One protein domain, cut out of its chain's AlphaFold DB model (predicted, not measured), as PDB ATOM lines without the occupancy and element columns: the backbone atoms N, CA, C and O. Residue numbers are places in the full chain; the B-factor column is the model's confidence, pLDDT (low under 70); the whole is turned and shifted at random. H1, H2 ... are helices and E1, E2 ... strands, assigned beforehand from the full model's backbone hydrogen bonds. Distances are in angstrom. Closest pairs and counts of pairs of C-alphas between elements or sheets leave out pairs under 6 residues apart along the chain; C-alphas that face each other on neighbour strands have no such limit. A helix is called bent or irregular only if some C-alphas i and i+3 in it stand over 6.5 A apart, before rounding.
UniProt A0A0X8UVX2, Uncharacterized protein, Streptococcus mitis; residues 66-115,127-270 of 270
ATOM      1  N   MET A  66     166.734 180.572 -51.588       79.00
ATOM      2  CA  MET A  66     165.624 179.719 -51.171       79.00
ATOM      3  C   MET A  66     164.268 180.369 -51.443       79.00
ATOM      4  O   MET A  66     163.268 179.904 -50.911       79.00
ATOM      5  N   LYS A  67     164.217 181.431 -52.263       79.00
ATOM      6  CA  LYS A  67     162.990 182.193 -52.573       79.00
ATOM      7  C   LYS A  67     161.781 181.344 -52.994       79.00
ATOM      8  O   LYS A  67     160.640 181.724 -52.750       79.00
ATOM      9  N   ASP A  68     162.031 180.177 -53.583       80.81
ATOM     10  CA  ASP A  68     160.998 179.259 -54.066       80.81
ATOM     11  C   ASP A  68     160.728 178.107 -53.081       80.81
ATOM     12  O   ASP A  68     160.075 177.130 -53.433       80.81
ATOM     13  N   THR A  69     161.201 178.200 -51.834       86.81
ATOM     14  CA  THR A  69     161.009 177.164 -50.811       86.81
ATOM     15  C   THR A  69     159.866 177.518 -49.864       86.81
ATOM     16  O   THR A  69     159.927 178.521 -49.148       86.81
ATOM     17  N   THR A  70     158.838 176.671 -49.828       88.38
ATOM     18  CA  THR A  70     157.805 176.716 -48.786       88.38
ATOM     19  C   THR A  70     158.201 175.788 -47.648       88.38
ATOM     20  O   THR A  70     158.606 174.650 -47.886       88.38
ATOM     21  N   VAL A  71     158.072 176.268 -46.416       89.88
ATOM     22  CA  VAL A  71     158.300 175.489 -45.201       89.88
ATOM     23  C   VAL A  71     156.962 175.222 -44.534       89.88
ATOM     24  O   VAL A  71     156.182 176.152 -44.316       89.88
ATOM     25  N   TYR A  72     156.720 173.960 -44.198       89.62
ATOM     26  CA  TYR A  72     155.604 173.530 -43.366       89.62
ATOM     27  C   TYR A  72     156.155 172.939 -42.076       89.62
ATOM     28  O   TYR A  72     157.138 172.198 -42.093       89.62
ATOM     29  N   ILE A  73     155.520 173.282 -40.965       90.38
ATOM     30  CA  ILE A  73     155.737 172.650 -39.675       90.38
ATOM     31  C   ILE A  73     154.476 171.858 -39.357       90.38
ATOM     32  O   ILE A  73     153.365 172.387 -39.457       90.38
ATOM     33  N   ARG A  74     154.679 170.587 -39.028       89.12
ATOM     34  CA  ARG A  74     153.654 169.651 -38.578       89.12
ATOM     35  C   ARG A  74     154.108 169.058 -37.268       89.12
ATOM     36  O   ARG A  74     155.262 168.650 -37.168       89.12
ATOM     37  N   SER A  75     153.242 169.001 -36.274       89.25
ATOM     38  CA  SER A  75     153.604 168.356 -35.017       89.25
ATOM     39  C   SER A  75     152.672 167.210 -34.675       89.25
ATOM     40  O   SER A  75     151.494 167.208 -35.025       89.25
ATOM     41  N   TYR A  76     153.235 166.207 -34.016       89.81
ATOM     42  CA  TYR A  76     152.522 165.024 -33.577       89.81
ATOM     43  C   TYR A  76     152.950 164.691 -32.162       89.81
ATOM     44  O   TYR A  76     154.130 164.783 -31.809       89.81
ATOM     45  N   MET A  77     151.984 164.227 -31.384       88.31
ATOM     46  CA  MET A  77     152.282 163.417 -30.226       88.31
ATOM     47  C   MET A  77     152.493 161.998 -30.736       88.31
ATOM     48  O   MET A  77     151.688 161.518 -31.537       88.31
ATOM     49  N   ILE A  78     153.564 161.332 -30.321       88.94
ATOM     50  CA  ILE A  78     153.870 159.968 -30.758       88.94
ATOM     51  C   ILE A  78     154.054 159.080 -29.539       88.94
ATOM     52  O   ILE A  78     154.877 159.383 -28.681       88.94
ATOM     53  N   LEU A  79     153.288 157.994 -29.494       86.00
ATOM     54  CA  LEU A  79     153.368 156.923 -28.515       86.00
ATOM     55  C   LEU A  79     154.154 155.752 -29.122       86.00
ATOM     56  O   LEU A  79     153.805 155.236 -30.187       86.00
ATOM     57  N   SER A  80     155.237 155.362 -28.460       82.56
ATOM     58  CA  SER A  80     156.224 154.397 -28.936       82.56
ATOM     59  C   SER A  80     156.395 153.244 -27.941       82.56
ATOM     60  O   SER A  80     156.015 153.357 -26.771       82.56
ATOM     61  N   SER A  81     156.877 152.103 -28.440       74.19
ATOM     62  CA  SER A  81     156.870 150.811 -27.739       74.19
ATOM     63  C   SER A  81     158.227 150.374 -27.186       74.19
ATOM     64  O   SER A  81     158.383 149.242 -26.734       74.19
ATOM     65  N   ASN A  82     159.250 151.221 -27.298       64.31
ATOM     66  CA  ASN A  82     160.599 150.877 -26.875       64.31
ATOM     67  C   ASN A  82     161.270 152.027 -26.108       64.31
ATOM     68  O   ASN A  82     162.080 152.777 -26.655       64.31
ATOM     69  N   SER A  83     160.982 152.125 -24.808       54.31
ATOM     70  CA  SER A  83     161.641 153.066 -23.884       54.31
ATOM     71  C   SER A  83     163.115 152.758 -23.596       54.31
ATOM     72  O   SER A  83     163.854 153.635 -23.150       54.31
ATOM     73  N   HIS A  84     163.577 151.531 -23.853       52.38
ATOM     74  CA  HIS A  84     164.853 151.029 -23.326       52.38
ATOM     75  C   HIS A  84     166.061 151.365 -24.203       52.38
ATOM     76  O   HIS A  84     167.200 151.016 -23.881       52.38
ATOM     77  N   SER A  85     165.836 152.033 -25.328       53.72
ATOM     78  CA  SER A  85     166.898 152.386 -26.250       53.72
ATOM     79  C   SER A  85     166.623 153.735 -26.897       53.72
ATOM     80  O   SER A  85     165.519 154.000 -27.355       53.72
ATOM     81  N   ASP A  86     167.637 154.607 -26.906       57.56
ATOM     82  CA  ASP A  86     167.572 155.997 -27.384       57.56
ATOM     83  C   ASP A  86     167.467 156.075 -28.925       57.56
ATOM     84  O   ASP A  86     168.184 156.813 -29.603       57.56
ATOM     85  N   TYR A  87     166.596 155.257 -29.515       67.50
ATOM     86  CA  TYR A  87     166.373 155.176 -30.943       67.50
ATOM     87  C   TYR A  87     165.255 156.138 -31.315       67.50
ATOM     88  O   TYR A  87     164.076 155.806 -31.262       67.50
ATOM     89  N   PHE A  88     165.647 157.318 -31.796       74.69
ATOM     90  CA  PHE A  88     164.757 158.235 -32.518       74.69
ATOM     91  C   PHE A  88     163.884 157.505 -33.564       74.69
ATOM     92  O   PHE A  88     162.762 157.910 -33.850       74.69
ATOM     93  N   ASP A  89     164.401 156.402 -34.112       78.38
ATOM     94  CA  ASP A  89     163.735 155.575 -35.113       78.38
ATOM     95  C   ASP A  89     162.467 154.870 -34.625       78.38
ATOM     96  O   ASP A  89     161.626 154.518 -35.452       78.38
ATOM     97  N   ASP A  90     162.286 154.709 -33.314       79.12
ATOM     98  CA  ASP A  90     161.070 154.109 -32.764       79.12
ATOM     99  C   ASP A  90     159.842 155.001 -33.007       79.12
ATOM    100  O   ASP A  90     158.786 154.506 -33.405       79.12
ATOM    101  N   TYR A  91     160.006 156.329 -32.905       79.50
ATOM    102  CA  TYR A  91     158.947 157.316 -33.165       79.50
ATOM    103  C   TYR A  91     158.496 157.387 -34.630       79.50
ATOM    104  O   TYR A  91     157.456 157.962 -34.931       79.50
ATOM    105  N   ILE A  92     159.283 156.840 -35.556       78.88
ATOM    106  CA  ILE A  92     158.952 156.776 -36.991       78.88
ATOM    107  C   ILE A  92     158.729 155.329 -37.450       78.88
ATOM    108  O   ILE A  92     158.715 155.025 -38.648       78.88
ATOM    109  N   SER A  93     158.602 154.399 -36.503       81.06
ATOM    110  CA  SER A  93     158.328 153.000 -36.798       81.06
ATOM    111  C   SER A  93     156.839 152.789 -37.073       81.06
ATOM    112  O   SER A  93     155.978 153.529 -36.598       81.06
ATOM    113  N   THR A  94     156.510 151.726 -37.804       77.12
ATOM    114  CA  THR A  94     155.115 151.324 -38.050       77.12
ATOM    115  C   THR A  94     154.392 150.813 -36.806       77.12
ATOM    116  O   THR A  94     153.183 150.625 -36.866       77.12
ATOM    117  N   HIS A  95     155.116 150.551 -35.716       78.81
ATOM    118  CA  HIS A  95     154.539 150.099 -34.450       78.81
ATOM    119  C   HIS A  95     154.150 151.273 -33.549       78.81
ATOM    120  O   HIS A  95     153.377 151.084 -32.617       78.81
ATOM    121  N   SER A  96     154.635 152.482 -33.847       85.56
ATOM    122  CA  SER A  96     154.249 153.692 -33.129       85.56
ATOM    123  C   SER A  96     152.828 154.139 -33.477       85.56
ATOM    124  O   SER A  96     152.347 153.986 -34.607       85.56
ATOM    125  N   LEU A  97     152.157 154.739 -32.498       88.12
ATOM    126  CA  LEU A  97     150.930 155.486 -32.719       88.12
ATOM    127  C   LEU A  97     151.270 156.967 -32.736       88.12
ATOM    128  O   LEU A  97     152.048 157.451 -31.925       88.12
ATOM    129  N   SER A  98     150.644 157.706 -33.636       89.25
ATOM    130  CA  SER A  98     150.752 159.159 -33.686       89.25
ATOM    131  C   SER A  98     149.378 159.777 -33.482       89.25
ATOM    132  O   SER A  98     148.363 159.141 -33.750       89.25
ATOM    133  N   ILE A  99     149.334 161.001 -32.977       88.62
ATOM    134  CA  ILE A  99     148.135 161.835 -32.965       88.62
ATOM    135  C   ILE A  99     148.569 163.254 -33.346       88.62
ATOM    136  O   ILE A  99     149.499 163.789 -32.738       88.62
ATOM    137  N   PRO A 100     147.911 163.881 -34.327       87.31
ATOM    138  CA  PRO A 100     148.232 165.233 -34.782       87.31
ATOM    139  C   PRO A 100     148.103 166.299 -33.687       87.31
ATOM    140  O   PRO A 100     147.153 166.301 -32.897       87.31
ATOM    141  N   MET A 101     149.045 167.238 -33.672       84.00
ATOM    142  CA  MET A 101     149.124 168.388 -32.768       84.00
ATOM    143  C   MET A 101     149.050 169.701 -33.554       84.00
ATOM    144  O   MET A 101     150.013 170.448 -33.684       84.00
ATOM    145  N   GLU A 102     147.862 170.013 -34.060       78.06
ATOM    146  CA  GLU A 102     147.643 171.131 -34.992       78.06
ATOM    147  C   GLU A 102     147.991 172.515 -34.408       78.06
ATOM    148  O   GLU A 102     148.243 173.461 -35.152       78.06
ATOM    149  N   GLY A 103     148.058 172.664 -33.081       75.75
ATOM    150  CA  GLY A 103     148.361 173.950 -32.445       75.75
ATOM    151  C   GLY A 103     149.798 174.453 -32.600       75.75
ATOM    152  O   GLY A 103     150.052 175.630 -32.331       75.75
ATOM    153  N   LEU A 104     150.729 173.606 -33.054       80.94
ATOM    154  CA  LEU A 104     152.101 174.011 -33.399       80.94
ATOM    155  C   LEU A 104     152.332 174.078 -34.915       80.94
ATOM    156  O   LEU A 104     153.449 174.357 -35.359       80.94
ATOM    157  N   ASP A 105     151.302 173.822 -35.720       84.56
ATOM    158  CA  ASP A 105     151.447 173.768 -37.164       84.56
ATOM    159  C   ASP A 105     151.637 175.167 -37.753       84.56
ATOM    160  O   ASP A 105     150.939 176.131 -37.427       84.56
ATOM    161  N   MET A 106     152.587 175.285 -38.676       83.25
ATOM    162  CA  MET A 106     152.908 176.555 -39.324       83.25
ATOM    163  C   MET A 106     153.195 176.367 -40.803       83.25
ATOM    164  O   MET A 106     153.612 175.303 -41.257       83.25
ATOM    165  N   ARG A 107     153.036 177.452 -41.560       87.12
ATOM    166  CA  ARG A 107     153.462 177.539 -42.953       87.12
ATOM    167  C   ARG A 107     154.055 178.910 -43.222       87.12
ATOM    168  O   ARG A 107     153.451 179.920 -42.874       87.12
ATOM    169  N   PHE A 108     155.205 178.949 -43.881       85.81
ATOM    170  CA  PHE A 108     155.801 180.199 -44.341       85.81
ATOM    171  C   PHE A 108     156.655 179.983 -45.592       85.81
ATOM    172  O   PHE A 108     157.124 178.882 -45.876       85.81
ATOM    173  N   GLN A 109     156.832 181.049 -46.369       87.50
ATOM    174  CA  GLN A 109     157.671 181.061 -47.566       87.50
ATOM    175  C   GLN A 109     159.008 181.722 -47.228       87.50
ATOM    176  O   GLN A 109     159.027 182.796 -46.627       87.50
ATOM    177  N   LEU A 110     160.123 181.118 -47.640       84.00
ATOM    178  CA  LEU A 110     161.429 181.770 -47.551       84.00
ATOM    179  C   LEU A 110     161.567 182.787 -48.689       84.00
ATOM    180  O   LEU A 110     161.274 182.471 -49.836       84.00
ATOM    181  N   THR A 111     162.015 184.010 -48.397       74.19
ATOM    182  CA  THR A 111     162.040 185.122 -49.369       74.19
ATOM    183  C   THR A 111     163.462 185.520 -49.768       74.19
ATOM    184  O   THR A 111     163.865 186.674 -49.618       74.19
ATOM    185  N   GLY A 112     164.246 184.563 -50.269       73.38
ATOM    186  CA  GLY A 112     165.604 184.798 -50.767       73.38
ATOM    187  C   GLY A 112     166.672 184.012 -50.010       73.38
ATOM    188  O   GLY A 112     166.425 182.920 -49.494       73.38
ATOM    189  N   LYS A 113     167.878 184.583 -49.919       73.25
ATOM    190  CA  LYS A 113     168.986 184.026 -49.128       73.25
ATOM    191  C   LYS A 113     168.715 184.239 -47.641       73.25
ATOM    192  O   LYS A 113     168.894 185.341 -47.131       73.25
ATOM    193  N   SER A 114     168.303 183.182 -46.953       70.88
ATOM    194  CA  SER A 114     167.925 183.241 -45.539       70.88
ATOM    195  C   SER A 114     168.991 182.536 -44.699       70.88
ATOM    196  O   SER A 114     168.962 181.315 -44.589       70.88
ATOM    197  N   LYS A 115     169.964 183.282 -44.157       82.56
ATOM    198  CA  LYS A 115     171.003 182.758 -43.247       82.56
ATOM    199  C   LYS A 115     170.676 183.143 -41.804       82.56
ATOM    200  O   LYS A 115     170.263 184.270 -41.551       82.56
ATOM    201  N   GLN A 127     150.297 179.502 -19.259       76.56
ATOM    202  CA  GLN A 127     150.351 178.172 -18.650       76.56
ATOM    203  C   GLN A 127     150.964 177.168 -19.622       76.56
ATOM    204  O   GLN A 127     150.489 177.025 -20.748       76.56
ATOM    205  N   ASN A 128     152.009 176.472 -19.170       79.38
ATOM    206  CA  ASN A 128     152.696 175.437 -19.934       79.38
ATOM    207  C   ASN A 128     152.014 174.075 -19.755       79.38
ATOM    208  O   ASN A 128     152.151 173.475 -18.682       79.38
ATOM    209  N   PRO A 129     151.336 173.552 -20.795       73.00
ATOM    210  CA  PRO A 129     150.586 172.310 -20.685       73.00
ATOM    211  C   PRO A 129     151.503 171.069 -20.663       73.00
ATOM    212  O   PRO A 129     151.057 169.972 -20.344       73.00
ATOM    213  N   PHE A 130     152.801 171.240 -20.941       74.50
ATOM    214  CA  PHE A 130     153.823 170.190 -20.907       74.50
ATOM    215  C   PHE A 130     154.627 170.153 -19.603       74.50
ATOM    216  O   PHE A 130     155.377 169.200 -19.378       74.50
ATOM    217  N   SER A 131     154.462 171.166 -18.743       68.94
ATOM    218  CA  SER A 131     155.264 171.345 -17.525       68.94
ATOM    219  C   SER A 131     155.255 170.109 -16.626       68.94
ATOM    220  O   SER A 131     156.325 169.661 -16.235       68.94
ATOM    221  N   ASN A 132     154.086 169.508 -16.382       64.56
ATOM    222  CA  ASN A 132     153.937 168.344 -15.498       64.56
ATOM    223  C   ASN A 132     154.420 167.018 -16.109       64.56
ATOM    224  O   ASN A 132     154.788 166.099 -15.380       64.56
ATOM    225  N   TYR A 133     154.384 166.891 -17.437       66.12
ATOM    226  CA  TYR A 133     154.691 165.626 -18.110       66.12
ATOM    227  C   TYR A 133     156.189 165.415 -18.277       66.12
ATOM    228  O   TYR A 133     156.710 164.358 -17.940       66.12
ATOM    229  N   PHE A 134     156.905 166.444 -18.728       63.28
ATOM    230  CA  PHE A 134     158.352 166.342 -18.897       63.28
ATOM    231  C   PHE A 134     159.126 166.611 -17.590       63.28
ATOM    232  O   PHE A 134     160.321 166.324 -17.537       63.28
ATOM    233  N   SER A 135     158.492 167.153 -16.533       57.03
ATOM    234  CA  SER A 135     159.152 167.378 -15.232       57.03
ATOM    235  C   SER A 135     159.404 166.086 -14.462       57.03
ATOM    236  O   SER A 135     160.336 166.014 -13.665       57.03
ATOM    237  N   ASN A 136     158.582 165.065 -14.697       52.75
ATOM    238  CA  ASN A 136     158.664 163.773 -14.030       52.75
ATOM    239  C   ASN A 136     159.359 162.771 -14.947       52.75
ATOM    240  O   ASN A 136     158.696 161.851 -15.409       52.75
ATOM    241  N   ASN A 137     160.653 163.015 -15.234       46.59
ATOM    242  CA  ASN A 137     161.583 162.136 -15.964       46.59
ATOM    243  C   ASN A 137     160.943 160.786 -16.316       46.59
ATOM    244  O   ASN A 137     160.943 159.882 -15.484       46.59
ATOM    245  N   HIS A 138     160.423 160.679 -17.542       53.34
ATOM    246  CA  HIS A 138     159.789 159.470 -18.056       53.34
ATOM    247  C   HIS A 138     158.498 159.098 -17.314       53.34
ATOM    248  O   HIS A 138     158.497 158.224 -16.448       53.34
ATOM    249  N   VAL A 139     157.352 159.642 -17.743       51.09
ATOM    250  CA  VAL A 139     156.120 158.855 -17.608       51.09
ATOM    251  C   VAL A 139     156.250 157.701 -18.600       51.09
ATOM    252  O   VAL A 139     155.722 157.736 -19.707       51.09
ATOM    253  N   GLU A 140     157.048 156.704 -18.212       54.09
ATOM    254  CA  GLU A 140     156.844 155.346 -18.659       54.09
ATOM    255  C   GLU A 140     155.375 155.063 -18.364       54.09
ATOM    256  O   GLU A 140     154.979 154.985 -17.197       54.09
ATOM    257  N   PHE A 141     154.533 154.962 -19.393       58.75
ATOM    258  CA  PHE A 141     153.150 154.536 -19.154       58.75
ATOM    259  C   PHE A 141     153.119 153.154 -18.508       58.75
ATOM    260  O   PHE A 141     152.148 152.818 -17.825       58.75
ATOM    261  N   GLY A 142     154.218 152.403 -18.670       56.78
ATOM    262  CA  GLY A 142     154.563 151.233 -17.889       56.78
ATOM    263  C   GLY A 142     153.372 150.279 -17.759       56.78
ATOM    264  O   GLY A 142     152.592 150.121 -18.697       56.78
ATOM    265  N   PRO A 143     153.168 149.653 -16.593       56.62
ATOM    266  CA  PRO A 143     152.026 148.765 -16.372       56.62
ATOM    267  C   PRO A 143     150.663 149.484 -16.303       56.62
ATOM    268  O   PRO A 143     149.632 148.809 -16.310       56.62
ATOM    269  N   ASN A 144     150.622 150.822 -16.243       70.56
ATOM    270  CA  ASN A 144     149.381 151.579 -16.038       70.56
ATOM    271  C   ASN A 144     148.550 151.724 -17.316       70.56
ATOM    272  O   ASN A 144     147.326 151.746 -17.223       70.56
ATOM    273  N   LEU A 145     149.166 151.697 -18.505       80.06
ATOM    274  CA  LEU A 145     148.420 151.764 -19.769       80.06
ATOM    275  C   LEU A 145     147.366 150.654 -19.887       80.06
ATOM    276  O   LEU A 145     146.245 150.905 -20.320       80.06
ATOM    277  N   ASN A 146     147.692 149.436 -19.452       80.44
ATOM    278  CA  ASN A 146     146.739 148.324 -19.433       80.44
ATOM    279  C   ASN A 146     145.559 148.562 -18.495       80.44
ATOM    280  O   ASN A 146     144.425 148.191 -18.810       80.44
ATOM    281  N   ILE A 147     145.821 149.170 -17.338       83.75
ATOM    282  CA  ILE A 147     144.788 149.521 -16.365       83.75
ATOM    283  C   ILE A 147     143.880 150.594 -16.967       83.75
ATOM    284  O   ILE A 147     142.661 150.448 -16.926       83.75
ATOM    285  N   ASP A 148     144.455 151.613 -17.597       85.94
ATOM    286  CA  ASP A 148     143.702 152.720 -18.181       85.94
ATOM    287  C   ASP A 148     142.876 152.275 -19.397       85.94
ATOM    288  O   ASP A 148     141.704 152.639 -19.516       85.94
ATOM    289  N   ILE A 149     143.415 151.382 -20.236       87.44
ATOM    290  CA  ILE A 149     142.653 150.698 -21.293       87.44
ATOM    291  C   ILE A 149     141.495 149.892 -20.690       87.44
ATOM    292  O   ILE A 149     140.363 149.982 -21.169       87.44
ATOM    293  N   SER A 150     141.751 149.122 -19.627       86.44
ATOM    294  CA  SER A 150     140.723 148.315 -18.954       86.44
ATOM    295  C   SER A 150     139.601 149.181 -18.387       86.44
ATOM    296  O   SER A 150     138.422 148.882 -18.587       86.44
ATOM    297  N   ASN A 151     139.955 150.282 -17.727       87.06
ATOM    298  CA  ASN A 151     139.003 151.252 -17.201       87.06
ATOM    299  C   ASN A 151     138.165 151.846 -18.333       87.06
ATOM    300  O   ASN A 151     136.939 151.815 -18.260       87.06
ATOM    301  N   ARG A 152     138.803 152.275 -19.428       89.19
ATOM    302  CA  ARG A 152     138.115 152.844 -20.591       89.19
ATOM    303  C   ARG A 152     137.158 151.855 -21.261       89.19
ATOM    304  O   ARG A 152     136.082 152.249 -21.709       89.19
ATOM    305  N   ILE A 153     137.517 150.573 -21.332       87.88
ATOM    306  CA  ILE A 153     136.649 149.498 -21.844       87.88
ATOM    307  C   ILE A 153     135.424 149.320 -20.949       87.88
ATOM    308  O   ILE A 153     134.300 149.284 -21.458       87.88
ATOM    309  N   ASN A 154     135.638 149.255 -19.632       87.56
ATOM    310  CA  ASN A 154     134.577 149.094 -18.640       87.56
ATOM    311  C   ASN A 154     133.621 150.295 -18.630       87.56
ATOM    312  O   ASN A 154     132.409 150.108 -18.696       87.56
ATOM    313  N   GLU A 155     134.151 151.520 -18.612       89.19
ATOM    314  CA  GLU A 155     133.372 152.766 -18.665       89.19
ATOM    315  C   GLU A 155     132.458 152.826 -19.893       89.19
ATOM    316  O   GLU A 155     131.317 153.278 -19.808       89.19
ATOM    317  N   ASN A 156     132.941 152.330 -21.034       86.56
ATOM    318  CA  ASN A 156     132.199 152.328 -22.291       86.56
ATOM    319  C   ASN A 156     131.385 151.044 -22.529       86.56
ATOM    320  O   ASN A 156     130.839 150.868 -23.620       86.56
ATOM    321  N   ASN A 157     131.289 150.146 -21.539       85.62
ATOM    322  CA  ASN A 157     130.594 148.855 -21.635       85.62
ATOM    323  C   ASN A 157     130.994 148.031 -22.878       85.62
ATOM    324  O   ASN A 157     130.155 147.396 -23.525       85.62
ATOM    325  N   LEU A 158     132.277 148.059 -23.245       86.00
ATOM    326  CA  LEU A 158     132.789 147.339 -24.408       86.00
ATOM    327  C   LEU A 158     133.065 145.872 -24.050       86.00
ATOM    328  O   LEU A 158     133.702 145.572 -23.047       86.00
ATOM    329  N   GLN A 159     132.633 144.939 -24.902       84.94
ATOM    330  CA  GLN A 159     132.906 143.506 -24.731       84.94
ATOM    331  C   GLN A 159     134.279 143.135 -25.303       84.94
ATOM    332  O   GLN A 159     134.382 142.464 -26.328       84.94
ATOM    333  N   ILE A 160     135.342 143.620 -24.661       84.25
ATOM    334  CA  ILE A 160     136.730 143.380 -25.069       84.25
ATOM    335  C   ILE A 160     137.504 142.812 -23.883       84.25
ATOM    336  O   ILE A 160     137.478 143.380 -22.794       84.25
ATOM    337  N   ASN A 161     138.204 141.698 -24.094       78.19
ATOM    338  CA  ASN A 161     139.155 141.180 -23.119       78.19
ATOM    339  C   ASN A 161     140.459 141.971 -23.240       78.19
ATOM    340  O   ASN A 161     141.084 141.974 -24.297       78.19
ATOM    341  N   THR A 162     140.872 142.636 -22.166       77.19
ATOM    342  CA  THR A 162     142.069 143.490 -22.155       77.19
ATOM    343  C   THR A 162     143.351 142.705 -22.396       77.19
ATOM    344  O   THR A 162     144.272 143.235 -23.004       77.19
ATOM    345  N   ASN A 163     143.377 141.415 -22.044       77.62
ATOM    346  CA  ASN A 163     144.492 140.515 -22.356       77.62
ATOM    347  C   ASN A 163     144.686 140.272 -23.864       77.62
ATOM    348  O   ASN A 163     145.726 139.756 -24.263       77.62
ATOM    349  N   ASP A 164     143.695 140.606 -24.695       75.88
ATOM    350  CA  ASP A 164     143.797 140.478 -26.148       75.88
ATOM    351  C   ASP A 164     144.361 141.757 -26.808       75.88
ATOM    352  O   ASP A 164     144.528 141.787 -28.029       75.88
ATOM    353  N   ILE A 165     144.606 142.825 -26.039       77.19
ATOM    354  CA  ILE A 165     145.137 144.098 -26.538       77.19
ATOM    355  C   ILE A 165     146.650 144.121 -26.324       77.19
ATOM    356  O   ILE A 165     147.128 143.987 -25.201       77.19
ATOM    357  N   ASP A 166     147.403 144.327 -27.404       70.00
ATOM    358  CA  ASP A 166     148.837 144.593 -27.307       70.00
ATOM    359  C   ASP A 166     149.061 146.014 -26.773       70.00
ATOM    360  O   ASP A 166     148.664 147.006 -27.390       70.00
ATOM    361  N   SER A 167     149.667 146.101 -25.592       66.06
ATOM    362  CA  SER A 167     149.913 147.344 -24.866       66.06
ATOM    363  C   SER A 167     151.402 147.655 -24.745       66.06
ATOM    364  O   SER A 167     151.806 148.286 -23.769       66.06
ATOM    365  N   GLY A 168     152.237 147.188 -25.678       72.38
ATOM    366  CA  GLY A 168     153.694 147.362 -25.630       72.38
ATOM    367  C   GLY A 168     154.199 148.811 -25.638       72.38
ATOM    368  O   GLY A 168     155.397 149.015 -25.761       72.38
ATOM    369  N   TYR A 169     153.322 149.810 -25.532       79.12
ATOM    370  CA  TYR A 169     153.643 151.229 -25.493       79.12
ATOM    371  C   TYR A 169     154.060 151.689 -24.104       79.12
ATOM    372  O   TYR A 169     153.333 151.504 -23.128       79.12
ATOM    373  N   ASP A 170     155.184 152.385 -24.029       74.44
ATOM    374  CA  ASP A 170     155.718 152.869 -22.764       74.44
ATOM    375  C   ASP A 170     156.198 154.320 -22.825       74.44
ATOM    376  O   ASP A 170     156.335 154.923 -21.769       74.44
ATOM    377  N   LYS A 171     156.355 154.941 -24.002       78.69
ATOM    378  CA  LYS A 171     156.884 156.310 -24.109       78.69
ATOM    379  C   LYS A 171     156.076 157.195 -25.050       78.69
ATOM    380  O   LYS A 171     155.883 156.852 -26.208       78.69
ATOM    381  N   MET A 172     155.674 158.384 -24.596       81.62
ATOM    382  CA  MET A 172     155.066 159.414 -25.452       81.62
ATOM    383  C   MET A 172     155.990 160.627 -25.582       81.62
ATOM    384  O   MET A 172     156.597 161.063 -24.603       81.62
ATOM    385  N   ASN A 173     156.120 161.174 -26.787       83.25
ATOM    386  CA  ASN A 173     156.937 162.360 -27.028       83.25
ATOM    387  C   ASN A 173     156.318 163.288 -28.074       83.25
ATOM    388  O   ASN A 173     155.599 162.850 -28.974       83.25
ATOM    389  N   LEU A 174     156.651 164.573 -27.965       86.81
ATOM    390  CA  LEU A 174     156.378 165.568 -28.992       86.81
ATOM    391  C   LEU A 174     157.423 165.433 -30.102       86.81
ATOM    392  O   LEU A 174     158.623 165.574 -29.854       86.81
ATOM    393  N   VAL A 175     156.960 165.235 -31.335       90.38
ATOM    394  CA  VAL A 175     157.809 165.222 -32.527       90.38
ATOM    395  C   VAL A 175     157.319 166.275 -33.516       90.38
ATOM    396  O   VAL A 175     156.159 166.284 -33.929       90.38
ATOM    397  N   ILE A 176     158.221 167.174 -33.906       93.00
ATOM    398  CA  ILE A 176     157.981 168.246 -34.871       93.00
ATOM    399  C   ILE A 176     158.638 167.879 -36.199       93.00
ATOM    400  O   ILE A 176     159.860 167.759 -36.300       93.00
ATOM    401  N   PHE A 177     157.832 167.756 -37.243       93.31
ATOM    402  CA  PHE A 177     158.267 167.577 -38.617       93.31
ATOM    403  C   PHE A 177     158.366 168.932 -39.317       93.31
ATOM    404  O   PHE A 177     157.408 169.700 -39.369       93.31
ATOM    405  N   THR A 178     159.533 169.228 -39.882       94.44
ATOM    406  CA  THR A 178     159.750 170.374 -40.767       94.44
ATOM    407  C   THR A 178     159.905 169.889 -42.200       94.44
ATOM    408  O   THR A 178     160.827 169.132 -42.514       94.44
ATOM    409  N   ILE A 179     159.012 170.341 -43.072       92.44
ATOM    410  CA  ILE A 179     158.901 169.920 -44.466       92.44
ATOM    411  C   ILE A 179     159.306 171.099 -45.346       92.44
ATOM    412  O   ILE A 179     158.637 172.132 -45.369       92.44
ATOM    413  N   PHE A 180     160.397 170.943 -46.085       90.75
ATOM    414  CA  PHE A 180     160.842 171.912 -47.082       90.75
ATOM    415  C   PHE A 180     160.395 171.447 -48.458       90.75
ATOM    416  O   PHE A 180     160.793 170.370 -48.897       90.75
ATOM    417  N   ILE A 181     159.609 172.271 -49.148       87.81
ATOM    418  CA  ILE A 181     159.180 172.027 -50.525       87.81
ATOM    419  C   ILE A 181     159.844 173.059 -51.423       87.81
ATOM    420  O   ILE A 181     159.552 174.251 -51.331       87.81
ATOM    421  N   ASN A 182     160.737 172.600 -52.300       83.44
ATOM    422  CA  ASN A 182     161.360 173.453 -53.303       83.44
ATOM    423  C   ASN A 182     160.483 173.523 -54.568       83.44
ATOM    424  O   ASN A 182     160.417 172.575 -55.353       83.44
ATOM    425  N   ASN A 183     159.839 174.672 -54.792       71.12
ATOM    426  CA  ASN A 183     158.887 174.902 -55.883       71.12
ATOM    427  C   ASN A 183     159.548 175.331 -57.207       71.12
ATOM    428  O   ASN A 183     158.878 175.845 -58.100       71.12
ATOM    429  N   THR A 184     160.854 175.110 -57.374       65.25
ATOM    430  CA  THR A 184     161.571 175.457 -58.617       65.25
ATOM    431  C   THR A 184     161.113 174.658 -59.847       65.25
ATOM    432  O   THR A 184     161.381 175.080 -60.973       65.25
ATOM    433  N   SER A 185     160.379 173.545 -59.684       50.94
ATOM    434  CA  SER A 185     159.766 172.802 -60.797       50.94
ATOM    435  C   SER A 185     158.243 172.967 -60.838       50.94
ATOM    436  O   SER A 185     157.576 172.758 -59.830       50.94
ATOM    437  N   LYS A 186     157.678 173.234 -62.025       48.50
ATOM    438  CA  LYS A 186     156.224 173.386 -62.268       48.50
ATOM    439  C   LYS A 186     155.373 172.137 -61.977       48.50
ATOM    440  O   LYS A 186     154.151 172.215 -62.026       48.50
ATOM    441  N   THR A 187     155.980 170.987 -61.704       45.78
ATOM    442  CA  THR A 187     155.275 169.762 -61.303       45.78
ATOM    443  C   THR A 187     155.155 169.703 -59.785       45.78
ATOM    444  O   THR A 187     156.118 169.368 -59.100       45.78
ATOM    445  N   GLN A 188     153.958 170.005 -59.280       50.81
ATOM    446  CA  GLN A 188     153.629 170.075 -57.849       50.81
ATOM    447  C   GLN A 188     153.769 168.742 -57.084       50.81
ATOM    448  O   GLN A 188     153.774 168.763 -55.861       50.81
ATOM    449  N   ASN A 189     153.959 167.601 -57.761       55.06
ATOM    450  CA  ASN A 189     153.897 166.269 -57.135       55.06
ATOM    451  C   ASN A 189     155.229 165.497 -57.116       55.06
ATOM    452  O   ASN A 189     155.232 164.284 -56.914       55.06
ATOM    453  N   ASN A 190     156.371 166.149 -57.357       68.38
ATOM    454  CA  ASN A 190     157.645 165.436 -57.295       68.38
ATOM    455  C   ASN A 190     158.176 165.368 -55.853       68.38
ATOM    456  O   ASN A 190     158.810 166.310 -55.372       68.38
ATOM    457  N   LEU A 191     157.965 164.223 -55.190       73.88
ATOM    458  CA  LEU A 191     158.479 163.939 -53.841       73.88
ATOM    459  C   LEU A 191     160.002 164.137 -53.719       73.88
ATOM    460  O   LEU A 191     160.489 164.373 -52.616       73.88
ATOM    461  N   SER A 192     160.765 164.095 -54.823       77.19
ATOM    462  CA  SER A 192     162.214 164.351 -54.801       77.19
ATOM    463  C   SER A 192     162.585 165.787 -54.419       77.19
ATOM    464  O   SER A 192     163.737 166.043 -54.082       77.19
ATOM    465  N   ASN A 193     161.639 166.725 -54.501       83.25
ATOM    466  CA  ASN A 193     161.849 168.131 -54.146       83.25
ATOM    467  C   ASN A 193     161.461 168.439 -52.695       83.25
ATOM    468  O   ASN A 193     161.523 169.599 -52.279       83.25
ATOM    469  N   ILE A 194     161.033 167.417 -51.951       87.00
ATOM    470  CA  ILE A 194     160.575 167.538 -50.576       87.00
ATOM    471  C   ILE A 194     161.628 166.936 -49.652       87.00
ATOM    472  O   ILE A 194     162.045 165.791 -49.834       87.00
ATOM    473  N   GLN A 195     162.035 167.700 -48.643       91.62
ATOM    474  CA  GLN A 195     162.889 167.226 -47.557       91.62
ATOM    475  C   GLN A 195     162.118 167.302 -46.245       91.62
ATOM    476  O   GLN A 195     161.569 168.355 -45.923       91.62
ATOM    477  N   VAL A 196     162.104 166.207 -45.487       93.00
ATOM    478  CA  VAL A 196     161.379 166.116 -44.216       93.00
ATOM    479  C   VAL A 196     162.361 165.869 -43.081       93.00
ATOM    480  O   VAL A 196     163.084 164.876 -43.087       93.00
ATOM    481  N   TYR A 197     162.375 166.753 -42.092       94.69
ATOM    482  CA  TYR A 197     163.182 166.617 -40.883       94.69
ATOM    483  C   TYR A 197     162.265 166.395 -39.692       94.69
ATOM    484  O   TYR A 197     161.412 167.234 -39.435       94.69
ATOM    485  N   ALA A 198     162.451 165.311 -38.953       93.75
ATOM    486  CA  ALA A 198     161.772 165.096 -37.683       93.75
ATOM    487  C   ALA A 198     162.680 165.578 -36.551       93.75
ATOM    488  O   ALA A 198     163.874 165.277 -36.561       93.75
ATOM    489  N   THR A 199     162.124 166.325 -35.601       92.69
ATOM    490  CA  THR A 199     162.828 166.839 -34.426       92.69
ATOM    491  C   THR A 199     162.057 166.495 -33.166       92.69
ATOM    492  O   THR A 199     160.862 166.757 -33.094       92.69
ATOM    493  N   ASP A 200     162.745 165.953 -32.172       88.56
ATOM    494  CA  ASP A 200     162.180 165.671 -30.858       88.56
ATOM    495  C   ASP A 200     163.072 166.237 -29.750       88.56
ATOM    496  O   ASP A 200     164.177 166.735 -29.999       88.56
ATOM    497  N   TYR A 201     162.570 166.185 -28.520       81.56
ATOM    498  CA  TYR A 201     163.357 166.483 -27.337       81.56
ATOM    499  C   TYR A 201     163.669 165.168 -26.625       81.56
ATOM    500  O   TYR A 201     162.757 164.506 -26.126       81.56
ATOM    501  N   SER A 202     164.946 164.771 -26.588       74.38
ATOM    502  CA  SER A 202     165.368 163.638 -25.763       74.38
ATOM    503  C   SER A 202     165.515 164.098 -24.321       74.38
ATOM    504  O   SER A 202     166.428 164.858 -23.978       74.38
ATOM    505  N   SER A 203     164.597 163.628 -23.484       60.12
ATOM    506  CA  SER A 203     164.652 163.757 -22.030       60.12
ATOM    507  C   SER A 203     165.564 162.713 -21.376       60.12
ATOM    508  O   SER A 203     165.822 162.800 -20.178       60.12
ATOM    509  N   ASP A 204     166.066 161.734 -22.133       57.09
ATOM    510  CA  ASP A 204     166.707 160.557 -21.556       57.09
ATOM    511  C   ASP A 204     168.089 160.897 -20.957       57.09
ATOM    512  O   ASP A 204     168.898 161.656 -21.516       57.09
ATOM    513  N   TYR A 205     168.354 160.330 -19.774       52.84
ATOM    514  CA  TYR A 205     169.616 160.443 -19.028       52.84
ATOM    515  C   TYR A 205     170.057 161.876 -18.674       52.84
ATOM    516  O   TYR A 205     171.257 162.158 -18.632       52.84
ATOM    517  N   ASN A 206     169.119 162.797 -18.417       50.41
ATOM    518  CA  ASN A 206     169.409 164.203 -18.083       50.41
ATOM    519  C   ASN A 206     170.256 164.937 -19.147       50.41
ATOM    520  O   ASN A 206     170.884 165.955 -18.848       50.41
ATOM    521  N   THR A 207     170.314 164.432 -20.386       53.88
ATOM    522  CA  THR A 207     171.104 165.078 -21.446       53.88
ATOM    523  C   THR A 207     170.354 166.242 -22.087       53.88
ATOM    524  O   THR A 207     171.002 167.212 -22.483       53.88
ATOM    525  N   GLY A 208     169.016 166.175 -22.135       65.12
ATOM    526  CA  GLY A 208     168.130 167.291 -22.454       65.12
ATOM    527  C   GLY A 208     168.420 167.944 -23.803       65.12
ATOM    528  O   GLY A 208     168.619 169.161 -23.862       65.12
ATOM    529  N   LYS A 209     168.495 167.151 -24.879       76.62
ATOM    530  CA  LYS A 209     168.911 167.642 -26.203       76.62
ATOM    531  C   LYS A 209     167.822 167.481 -27.249       76.62
ATOM    532  O   LYS A 209     167.224 166.418 -27.389       76.62
ATOM    533  N   SER A 210     167.667 168.528 -28.054       83.94
ATOM    534  CA  SER A 210     166.983 168.454 -29.341       83.94
ATOM    535  C   SER A 210     167.721 167.465 -30.245       83.94
ATOM    536  O   SER A 210     168.930 167.612 -30.453       83.94
ATOM    537  N   ARG A 211     167.013 166.479 -30.797       87.12
ATOM    538  CA  ARG A 211     167.559 165.568 -31.812       87.12
ATOM    539  C   ARG A 211     166.795 165.755 -33.102       87.12
ATOM    540  O   ARG A 211     165.586 165.935 -33.079       87.12
ATOM    541  N   THR A 212     167.497 165.675 -34.225       90.88
ATOM    542  CA  THR A 212     166.882 165.817 -35.543       90.88
ATOM    543  C   THR A 212     167.375 164.726 -36.472       90.88
ATOM    544  O   THR A 212     168.578 164.464 -36.549       90.88
ATOM    545  N   LYS A 213     166.453 164.137 -37.234       91.19
ATOM    546  CA  LYS A 213     166.757 163.179 -38.293       91.19
ATOM    547  C   LYS A 213     166.077 163.572 -39.603       91.19
ATOM    548  O   LYS A 213     164.921 163.988 -39.615       91.19
ATOM    549  N   LEU A 214     166.796 163.421 -40.716       92.56
ATOM    550  CA  LEU A 214     166.207 163.482 -42.055       92.56
ATOM    551  C   LEU A 214     165.421 162.188 -42.302       92.56
ATOM    552  O   LEU A 214     165.993 161.097 -42.256       92.56
ATOM    553  N   ILE A 215     164.127 162.320 -42.569       91.00
ATOM    554  CA  ILE A 215     163.204 161.207 -42.784       91.00
ATOM    555  C   ILE A 215     163.000 161.002 -44.286       91.00
ATOM    556  O   ILE A 215     162.821 161.982 -45.016       91.00
ATOM    557  N   PRO A 216     162.998 159.751 -44.780       90.19
ATOM    558  CA  PRO A 216     162.592 159.476 -46.150       90.19
ATOM    559  C   PRO A 216     161.174 159.993 -46.404       90.19
ATOM    560  O   PRO A 216     160.222 159.587 -45.739       90.19
ATOM    561  N   THR A 217     161.031 160.890 -47.380       89.88
ATOM    562  CA  THR A 217     159.778 161.595 -47.685       89.88
ATOM    563  C   THR A 217     158.596 160.636 -47.845       89.88
ATOM    564  O   THR A 217     157.543 160.842 -47.259       89.88
ATOM    565  N   ASN A 218     158.777 159.537 -48.576       88.62
ATOM    566  CA  ASN A 218     157.740 158.522 -48.770       88.62
ATOM    567  C   ASN A 218     157.276 157.850 -47.464       88.62
ATOM    568  O   ASN A 218     156.101 157.515 -47.348       88.62
ATOM    569  N   ILE A 219     158.179 157.645 -46.500       88.31
ATOM    570  CA  ILE A 219     157.833 157.087 -45.186       88.31
ATOM    571  C   ILE A 219     156.986 158.096 -44.416       88.31
ATOM    572  O   ILE A 219     155.945 157.716 -43.887       88.31
ATOM    573  N   TYR A 220     157.389 159.371 -44.421       89.44
ATOM    574  CA  TYR A 220     156.633 160.438 -43.771       89.44
ATOM    575  C   TYR A 220     155.191 160.520 -44.290       89.44
ATOM    576  O   TYR A 220     154.252 160.401 -43.507       89.44
ATOM    577  N   PHE A 221     155.002 160.658 -45.607       86.81
ATOM    578  CA  PHE A 221     153.657 160.795 -46.176       86.81
ATOM    579  C   PHE A 221     152.781 159.580 -45.859       86.81
ATOM    580  O   PHE A 221     151.680 159.748 -45.349       86.81
ATOM    581  N   LYS A 222     153.306 158.361 -46.034       86.38
ATOM    582  CA  LYS A 222     152.547 157.133 -45.770       86.38
ATOM    583  C   LYS A 222     152.111 156.993 -44.307       86.38
ATOM    584  O   LYS A 222     151.035 156.468 -44.038       86.38
ATOM    585  N   GLN A 223     152.969 157.370 -43.359       85.56
ATOM    586  CA  GLN A 223     152.704 157.160 -41.932       85.56
ATOM    587  C   GLN A 223     151.911 158.294 -41.282       85.56
ATOM    588  O   GLN A 223     151.182 158.043 -40.322       85.56
ATOM    589  N   PHE A 224     152.068 159.522 -41.775       87.00
ATOM    590  CA  PHE A 224     151.538 160.718 -41.126       87.00
ATOM    591  C   PHE A 224     150.480 161.400 -41.994       87.00
ATOM    592  O   PHE A 224     149.320 161.426 -41.608       87.00
ATOM    593  N   GLU A 225     150.823 161.883 -43.186       82.62
ATOM    594  CA  GLU A 225     149.872 162.657 -44.006       82.62
ATOM    595  C   GLU A 225     148.713 161.798 -44.535       82.62
ATOM    596  O   GLU A 225     147.548 162.090 -44.264       82.62
ATOM    597  N   ASP A 226     149.022 160.692 -45.220       82.88
ATOM    598  CA  ASP A 226     148.024 159.814 -45.844       82.88
ATOM    599  C   ASP A 226     147.125 159.150 -44.789       82.88
ATOM    600  O   ASP A 226     145.932 158.961 -45.014       82.88
ATOM    601  N   LYS A 227     147.690 158.814 -43.618       80.81
ATOM    602  CA  LYS A 227     146.980 158.137 -42.520       80.81
ATOM    603  C   LYS A 227     145.832 158.977 -41.962       80.81
ATOM    604  O   LYS A 227     144.796 158.422 -41.604       80.81
ATOM    605  N   TYR A 228     146.034 160.284 -41.837       74.06
ATOM    606  CA  TYR A 228     145.046 161.199 -41.262       74.06
ATOM    607  C   TYR A 228     144.267 161.973 -42.327       74.06
ATOM    608  O   TYR A 228     143.504 162.869 -41.975       74.06
ATOM    609  N   GLU A 229     144.472 161.653 -43.610       71.88
ATOM    610  CA  GLU A 229     143.905 162.397 -44.738       71.88
ATOM    611  C   GLU A 229     144.192 163.908 -44.631       71.88
ATOM    612  O   GLU A 229     143.379 164.748 -45.032       71.88
ATOM    613  N   TYR A 230     145.351 164.271 -44.062       65.31
ATOM    614  CA  TYR A 230     145.711 165.674 -43.939       65.31
ATOM    615  C   TYR A 230     146.021 166.253 -45.306       65.31
ATOM    616  O   TYR A 230     146.825 165.744 -46.086       65.31
ATOM    617  N   ASP A 231     145.426 167.412 -45.555       63.03
ATOM    618  CA  ASP A 231     145.963 168.314 -46.548       63.03
ATOM    619  C   ASP A 231     147.163 169.034 -45.918       63.03
ATOM    620  O   ASP A 231     147.009 170.017 -45.188       63.03
ATOM    621  N   TYR A 232     148.385 168.562 -46.180       56.41
ATOM    622  CA  TYR A 232     149.608 169.259 -45.761       56.41
ATOM    623  C   TYR A 232     149.666 170.715 -46.270       56.41
ATOM    624  O   TYR A 232     150.444 171.515 -45.752       56.41
ATOM    625  N   ALA A 233     148.839 171.096 -47.257       52.72
ATOM    626  CA  ALA A 233     148.699 172.468 -47.728       52.72
ATOM    627  C   ALA A 233     147.677 173.309 -46.931       52.72
ATOM    628  O   ALA A 233     147.666 174.539 -47.094       52.72
ATOM    629  N   LYS A 234     146.863 172.705 -46.046       56.97
ATOM    630  CA  LYS A 234     145.963 173.446 -45.148       56.97
ATOM    631  C   LYS A 234     146.763 174.280 -44.146       56.97
ATOM    632  O   LYS A 234     147.723 173.827 -43.517       56.97
ATOM    633  N   TYR A 235     146.356 175.544 -44.061       54.34
ATOM    634  CA  TYR A 235     146.887 176.568 -43.165       54.34
ATOM    635  C   TYR A 235     146.328 176.412 -41.746       54.34
ATOM    636  O   TYR A 235     145.278 175.808 -41.558       54.34
ATOM    637  N   TYR A 236     147.019 177.053 -40.796       59.25
ATOM    638  CA  TYR A 236     146.557 177.455 -39.463       59.25
ATOM    639  C   TYR A 236     145.024 177.516 -39.334       59.25
ATOM    640  O   TYR A 236     144.390 178.437 -39.860       59.25
ATOM    641  N   ASN A 237     144.432 176.558 -38.616       67.25
ATOM    642  CA  ASN A 237     143.079 176.707 -38.100       67.25
ATOM    643  C   ASN A 237     143.170 177.400 -36.740       67.25
ATOM    644  O   ASN A 237     143.720 176.850 -35.786       67.25
ATOM    645  N   ARG A 238     142.630 178.620 -36.653       71.81
ATOM    646  CA  ARG A 238     142.634 179.393 -35.409       71.81
ATOM    647  C   ARG A 238     141.916 178.659 -34.279       71.81
ATOM    648  O   ARG A 238     142.362 178.749 -33.147       71.81
ATOM    649  N   GLU A 239     140.844 177.933 -34.583       77.00
ATOM    650  CA  GLU A 239     140.097 177.186 -33.572       77.00
ATOM    651  C   GLU A 239     140.928 176.045 -32.981       77.00
ATOM    652  O   GLU A 239     140.927 175.865 -31.767       77.00
ATOM    653  N   ASP A 240     141.668 175.306 -33.812       75.69
ATOM    654  CA  ASP A 240     142.510 174.200 -33.343       75.69
ATOM    655  C   ASP A 240     143.753 174.715 -32.607       75.69
ATOM    656  O   ASP A 240     144.129 174.158 -31.574       75.69
ATOM    657  N   TYR A 241     144.325 175.836 -33.062       76.94
ATOM    658  CA  TYR A 241     145.360 176.562 -32.327       76.94
ATOM    659  C   TYR A 241     144.862 177.002 -30.947       76.94
ATOM    660  O   TYR A 241     145.450 176.639 -29.930       76.94
ATOM    661  N   ASP A 242     143.751 177.740 -30.890       76.38
ATOM    662  CA  ASP A 242     143.205 178.243 -29.631       76.38
ATOM    663  C   ASP A 242     142.801 177.073 -28.713       76.38
ATOM    664  O   ASP A 242     143.014 177.145 -27.504       76.38
ATOM    665  N   ARG A 243     142.276 175.963 -29.254       77.25
ATOM    666  CA  ARG A 243     141.956 174.755 -28.472       77.25
ATOM    667  C   ARG A 243     143.206 174.123 -27.867       77.25
ATOM    668  O   ARG A 243     143.194 173.817 -26.682       77.25
ATOM    669  N   PHE A 244     144.264 173.949 -28.658       79.06
ATOM    670  CA  PHE A 244     145.540 173.398 -28.199       79.06
ATOM    671  C   PHE A 244     146.132 174.224 -27.054       79.06
ATOM    672  O   PHE A 244     146.501 173.687 -26.017       79.06
ATOM    673  N   TRP A 245     146.187 175.545 -27.225       76.88
ATOM    674  CA  TRP A 245     146.829 176.449 -26.271       76.88
ATOM    675  C   TRP A 245     146.004 176.700 -25.004       76.88
ATOM    676  O   TRP A 245     146.567 177.020 -23.959       76.88
ATOM    677  N   ASN A 246     144.683 176.528 -25.068       77.56
ATOM    678  CA  ASN A 246     143.805 176.632 -23.902       77.56
ATOM    679  C   ASN A 246     143.582 175.293 -23.178       77.56
ATOM    680  O   ASN A 246     142.910 175.276 -22.142       77.56
ATOM    681  N   ASP A 247     144.121 174.182 -23.691       76.31
ATOM    682  CA  ASP A 247     144.038 172.885 -23.028       76.31
ATOM    683  C   ASP A 247     144.988 172.837 -21.823       76.31
ATOM    684  O   ASP A 247     146.212 172.774 -21.955       76.31
ATOM    685  N   LYS A 248     144.405 172.869 -20.622       72.44
ATOM    686  CA  LYS A 248     145.142 172.838 -19.352       72.44
ATOM    687  C   LYS A 248     145.745 171.471 -19.038       72.44
ATOM    688  O   LYS A 248     146.552 171.387 -18.116       72.44
ATOM    689  N   ASP A 249     145.346 170.429 -19.761       75.88
ATOM    690  CA  ASP A 249     145.755 169.051 -19.515       75.88
ATOM    691  C   ASP A 249     145.983 168.296 -20.831       75.88
ATOM    692  O   ASP A 249     145.520 167.174 -21.049       75.88
ATOM    693  N   ILE A 250     146.718 168.949 -21.738       76.44
ATOM    694  CA  ILE A 250     146.948 168.465 -23.102       76.44
ATOM    695  C   ILE A 250     147.475 167.030 -23.126       76.44
ATOM    696  O   ILE A 250     147.121 166.229 -23.985       76.44
ATOM    697  N   ILE A 251     148.283 166.674 -22.138       75.44
ATOM    698  CA  ILE A 251     148.871 165.351 -21.999       75.44
ATOM    699  C   ILE A 251     147.786 164.302 -21.786       75.44
ATOM    700  O   ILE A 251     147.762 163.325 -22.530       75.44
ATOM    701  N   ASN A 252     146.845 164.530 -20.868       76.88
ATOM    702  CA  ASN A 252     145.724 163.617 -20.662       76.88
ATOM    703  C   ASN A 252     144.768 163.597 -21.861       76.88
ATOM    704  O   ASN A 252     144.248 162.533 -22.204       76.88
ATOM    705  N   THR A 253     144.582 164.726 -22.553       83.44
ATOM    706  CA  THR A 253     143.807 164.777 -23.804       83.44
ATOM    707  C   THR A 253     144.405 163.863 -24.875       83.44
ATOM    708  O   THR A 253     143.692 163.050 -25.469       83.44
ATOM    709  N   TYR A 254     145.710 163.968 -25.133       85.00
ATOM    710  CA  TYR A 254     146.395 163.122 -26.116       85.00
ATOM    711  C   TYR A 254     146.483 161.669 -25.658       85.00
ATOM    712  O   TYR A 254     146.240 160.765 -26.454       85.00
ATOM    713  N   TYR A 255     146.744 161.439 -24.375       83.88
ATOM    714  CA  TYR A 255     146.796 160.102 -23.803       83.88
ATOM    715  C   TYR A 255     145.463 159.356 -23.935       83.88
ATOM    716  O   TYR A 255     145.424 158.232 -24.430       83.88
ATOM    717  N   SER A 256     144.349 160.018 -23.614       85.12
ATOM    718  CA  SER A 256     143.004 159.450 -23.778       85.12
ATOM    719  C   SER A 256     142.711 159.087 -25.235       85.12
ATOM    720  O   SER A 256     142.175 158.018 -25.519       85.12
ATOM    721  N   LYS A 257     143.118 159.946 -26.181       89.56
ATOM    722  CA  LYS A 257     142.988 159.658 -27.614       89.56
ATOM    723  C   LYS A 257     143.824 158.442 -28.040       89.56
ATOM    724  O   LYS A 257     143.376 157.693 -28.904       89.56
ATOM    725  N   PHE A 258     145.005 158.219 -27.455       89.12
ATOM    726  CA  PHE A 258     145.800 157.016 -27.733       89.12
ATOM    727  C   PHE A 258     145.102 155.753 -27.240       89.12
ATOM    728  O   PHE A 258     145.014 154.786 -27.992       89.12
ATOM    729  N   ILE A 259     144.560 155.775 -26.020       88.56
ATOM    730  CA  ILE A 259     143.780 154.656 -25.474       88.56
ATOM    731  C   ILE A 259     142.600 154.331 -26.399       88.56
ATOM    732  O   ILE A 259     142.404 153.175 -26.781       88.56
ATOM    733  N   ASP A 260     141.848 155.352 -26.818       90.12
ATOM    734  CA  ASP A 260     140.719 155.180 -27.733       90.12
ATOM    735  C   ASP A 260     141.170 154.596 -29.089       90.12
ATOM    736  O   ASP A 260     140.507 153.710 -29.637       90.12
ATOM    737  N   GLN A 261     142.317 155.036 -29.621       89.31
ATOM    738  CA  GLN A 261     142.896 154.505 -30.858       89.31
ATOM    739  C   GLN A 261     143.291 153.026 -30.726       89.31
ATOM    740  O   GLN A 261     142.934 152.237 -31.600       89.31
ATOM    741  N   ILE A 262     143.961 152.634 -29.636       89.12
ATOM    742  CA  ILE A 262     144.360 151.241 -29.361       89.12
ATOM    743  C   ILE A 262     143.129 150.326 -29.348       89.12
ATOM    744  O   ILE A 262     143.093 149.295 -30.025       89.12
ATOM    745  N   ILE A 263     142.077 150.734 -28.632       88.38
ATOM    746  CA  ILE A 263     140.811 149.993 -28.562       88.38
ATOM    747  C   ILE A 263     140.165 149.874 -29.950       88.38
ATOM    748  O   ILE A 263     139.627 148.822 -30.307       88.38
ATOM    749  N   ASN A 264     140.182 150.947 -30.740       88.12
ATOM    750  CA  ASN A 264     139.568 150.961 -32.066       88.12
ATOM    751  C   ASN A 264     140.331 150.116 -33.086       88.12
ATOM    752  O   ASN A 264     139.700 149.437 -33.894       88.12
ATOM    753  N   ASP A 265     141.660 150.131 -33.062       84.88
ATOM    754  CA  ASP A 265     142.461 149.320 -33.976       84.88
ATOM    755  C   ASP A 265     142.311 147.828 -33.665       84.88
ATOM    756  O   ASP A 265     142.137 147.035 -34.591       84.88
ATOM    757  N   TYR A 266     142.201 147.458 -32.386       83.19
ATOM    758  CA  TYR A 266     141.812 146.103 -31.995       83.19
ATOM    759  C   TYR A 266     140.460 145.679 -32.598       83.19
ATOM    760  O   TYR A 266     140.341 144.590 -33.161       83.19
ATOM    761  N   LYS A 267     139.439 146.551 -32.545       81.81
ATOM    762  CA  LYS A 267     138.108 146.265 -33.115       81.81
ATOM    763  C   LYS A 267     138.115 146.076 -34.634       81.81
ATOM    764  O   LYS A 267     137.222 145.412 -35.135       81.81
ATOM    765  N   LYS A 268     139.059 146.676 -35.368       79.88
ATOM    766  CA  LYS A 268     139.143 146.564 -36.839       79.88
ATOM    767  C   LYS A 268     139.798 145.265 -37.310       79.88
ATOM    768  O   LYS A 268     139.650 144.905 -38.474       79.88
ATOM    769  N   ILE A 269     140.580 144.621 -36.444       71.56
ATOM    770  CA  ILE A 269     141.316 143.390 -36.761       71.56
ATOM    771  C   ILE A 269     140.433 142.142 -36.547       71.56
ATOM    772  O   ILE A 269     140.737 141.085 -37.101       71.56
ATOM    773  N   LYS A 270     139.338 142.261 -35.784       56.75
ATOM    774  CA  LYS A 270     138.322 141.215 -35.572       56.75
ATOM    775  C   LYS A 270     137.101 141.419 -36.466       56.75
ATOM    776  O   LYS A 270     136.528 140.386 -36.876       56.75
TER     777      LYS A 270
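This is residues 66 to 115 and 127 to 270 of the 270 residues of an uncharacterized protein of Streptococcus mitis (UniProt A0A0X8UVX2). A long, twisted antiparallel sheet, with the 12-residue strands E1 and E4 side by side along it, curls round the helix H4, while the longest helix, H6, packs across E1 and E2 and has H3 packed on it farther out from the sheet. The short helix H1 lies over E4 on the same face as H4, and H5 and H2 lie off the sheet, each next to H6. The printed part has 194 residues with six named helices and six named strands, in the order E1 H1 E2 E3 H2 H3 E4 E5 E6 H4 H5 H6; the class is mixed, helices and strands. The sheet is branched at E1, with E2 and E3 on one side of it and E4 on the other, and E5 and E6 follow beyond E4. The whole is compact, with a radius of gyration of the C-alphas of 18.3 A and spans of 56 by 40 by 34 A.

In the sheet, E1 is residues 69 to 80, 31.9 A long, beginning at C-alpha 69 at (161.009, 177.164, -50.811); it bends by 57 degrees at residue 77. E4, residues 171 to 182, is 34.1 A long, and E5, residues 194 to 202, is 25.6 A. E6 is residues 209 to 215, 18.7 A long, E2 is residues 97 to 100 and E3 is residues 106 to 109. Of the helices, H4 is residues 217 to 228, 16.1 A long and only just irregular, with C-alphas 223 and 226 6.7 A apart. H6, residues 250 to 269, is 29.1 A long and ends at C-alpha 269 at (141.316, 143.390, -36.761). H3 is residues 144 to 155, 16.3 A long, with C-alpha 144 at (149.381, 151.579, -16.038). H5 is residues 238 to 246, 11.9 A long, H1 is residues 88 to 92 and H2 is residues 131 to 135.

E1 and E4 are antiparallel, with N 74 and O 177 at 2.9 A. The other side of E1 is staggered: E3 pairs beside residues 70 to 73, with N 71 and O 108 at 2.8 A, and E2 beside residues 76 to 79, with N 79 and O 97 at 2.8 A. E4, E5 and E6 form a meander, each strand the antiparallel neighbour of the one before; in the hairpin of E4 and E5, N 178 and O 197 are 2.8 A apart, and in that of E5 and E6, N 198 and O 213 are 2.9 A apart. H4 is on the sheet, its closest C-alphas to E5 being those of Thr 217 and Val 196, 5.9 A apart. H1 is on the same face, over E4, at a height over the sheet of 6.0 A. H6 is on the sheet over E1 and E2, at a height of 8.0 A, slantwise to the strands at 54 degrees to E2 on the local plane; the closest C-alphas of H6 and E2 are those of Tyr 254 and Ile 99, 7.2 A apart. H3 is not on the sheet and touches H6 at residues 259 to 263 of H6 alone, the closest C-alphas being those of Ile 149 and Ile 259, 5.9 A apart; their lines are only just about perpendicular, at 72 degrees. H5 and H6 are close but not clearly touching, with the C-alphas of Phe 244 and Ile 250 7.2 A apart. H2 and H6 are also close but not clearly touching, with the C-alphas of Tyr 133 and Ile 251 7.0 A apart. H4 and H6 are apart. Every O i to N i+4 pair is within hydrogen-bond range in H2, H3, H5 and H6; in H4 it is 6 of 8, and in H1 0 of 1, beside 2 of 2 O i to N i+3 pairs.

The two C-alphas farthest apart are those of Lys 113 and Gln 159, 59.5 A. Residues 116 to 126 are not printed, and C-alphas 115 and 127 are 32.4 A apart across this cut. The long links are H3 to E4, with 15 residues, and E4 to E5, with 11. The mean pLDDT of the printed part is 77.5; 42 residues are under 70, among them residues 131 to 143, 184 to 190 and 230 to 237.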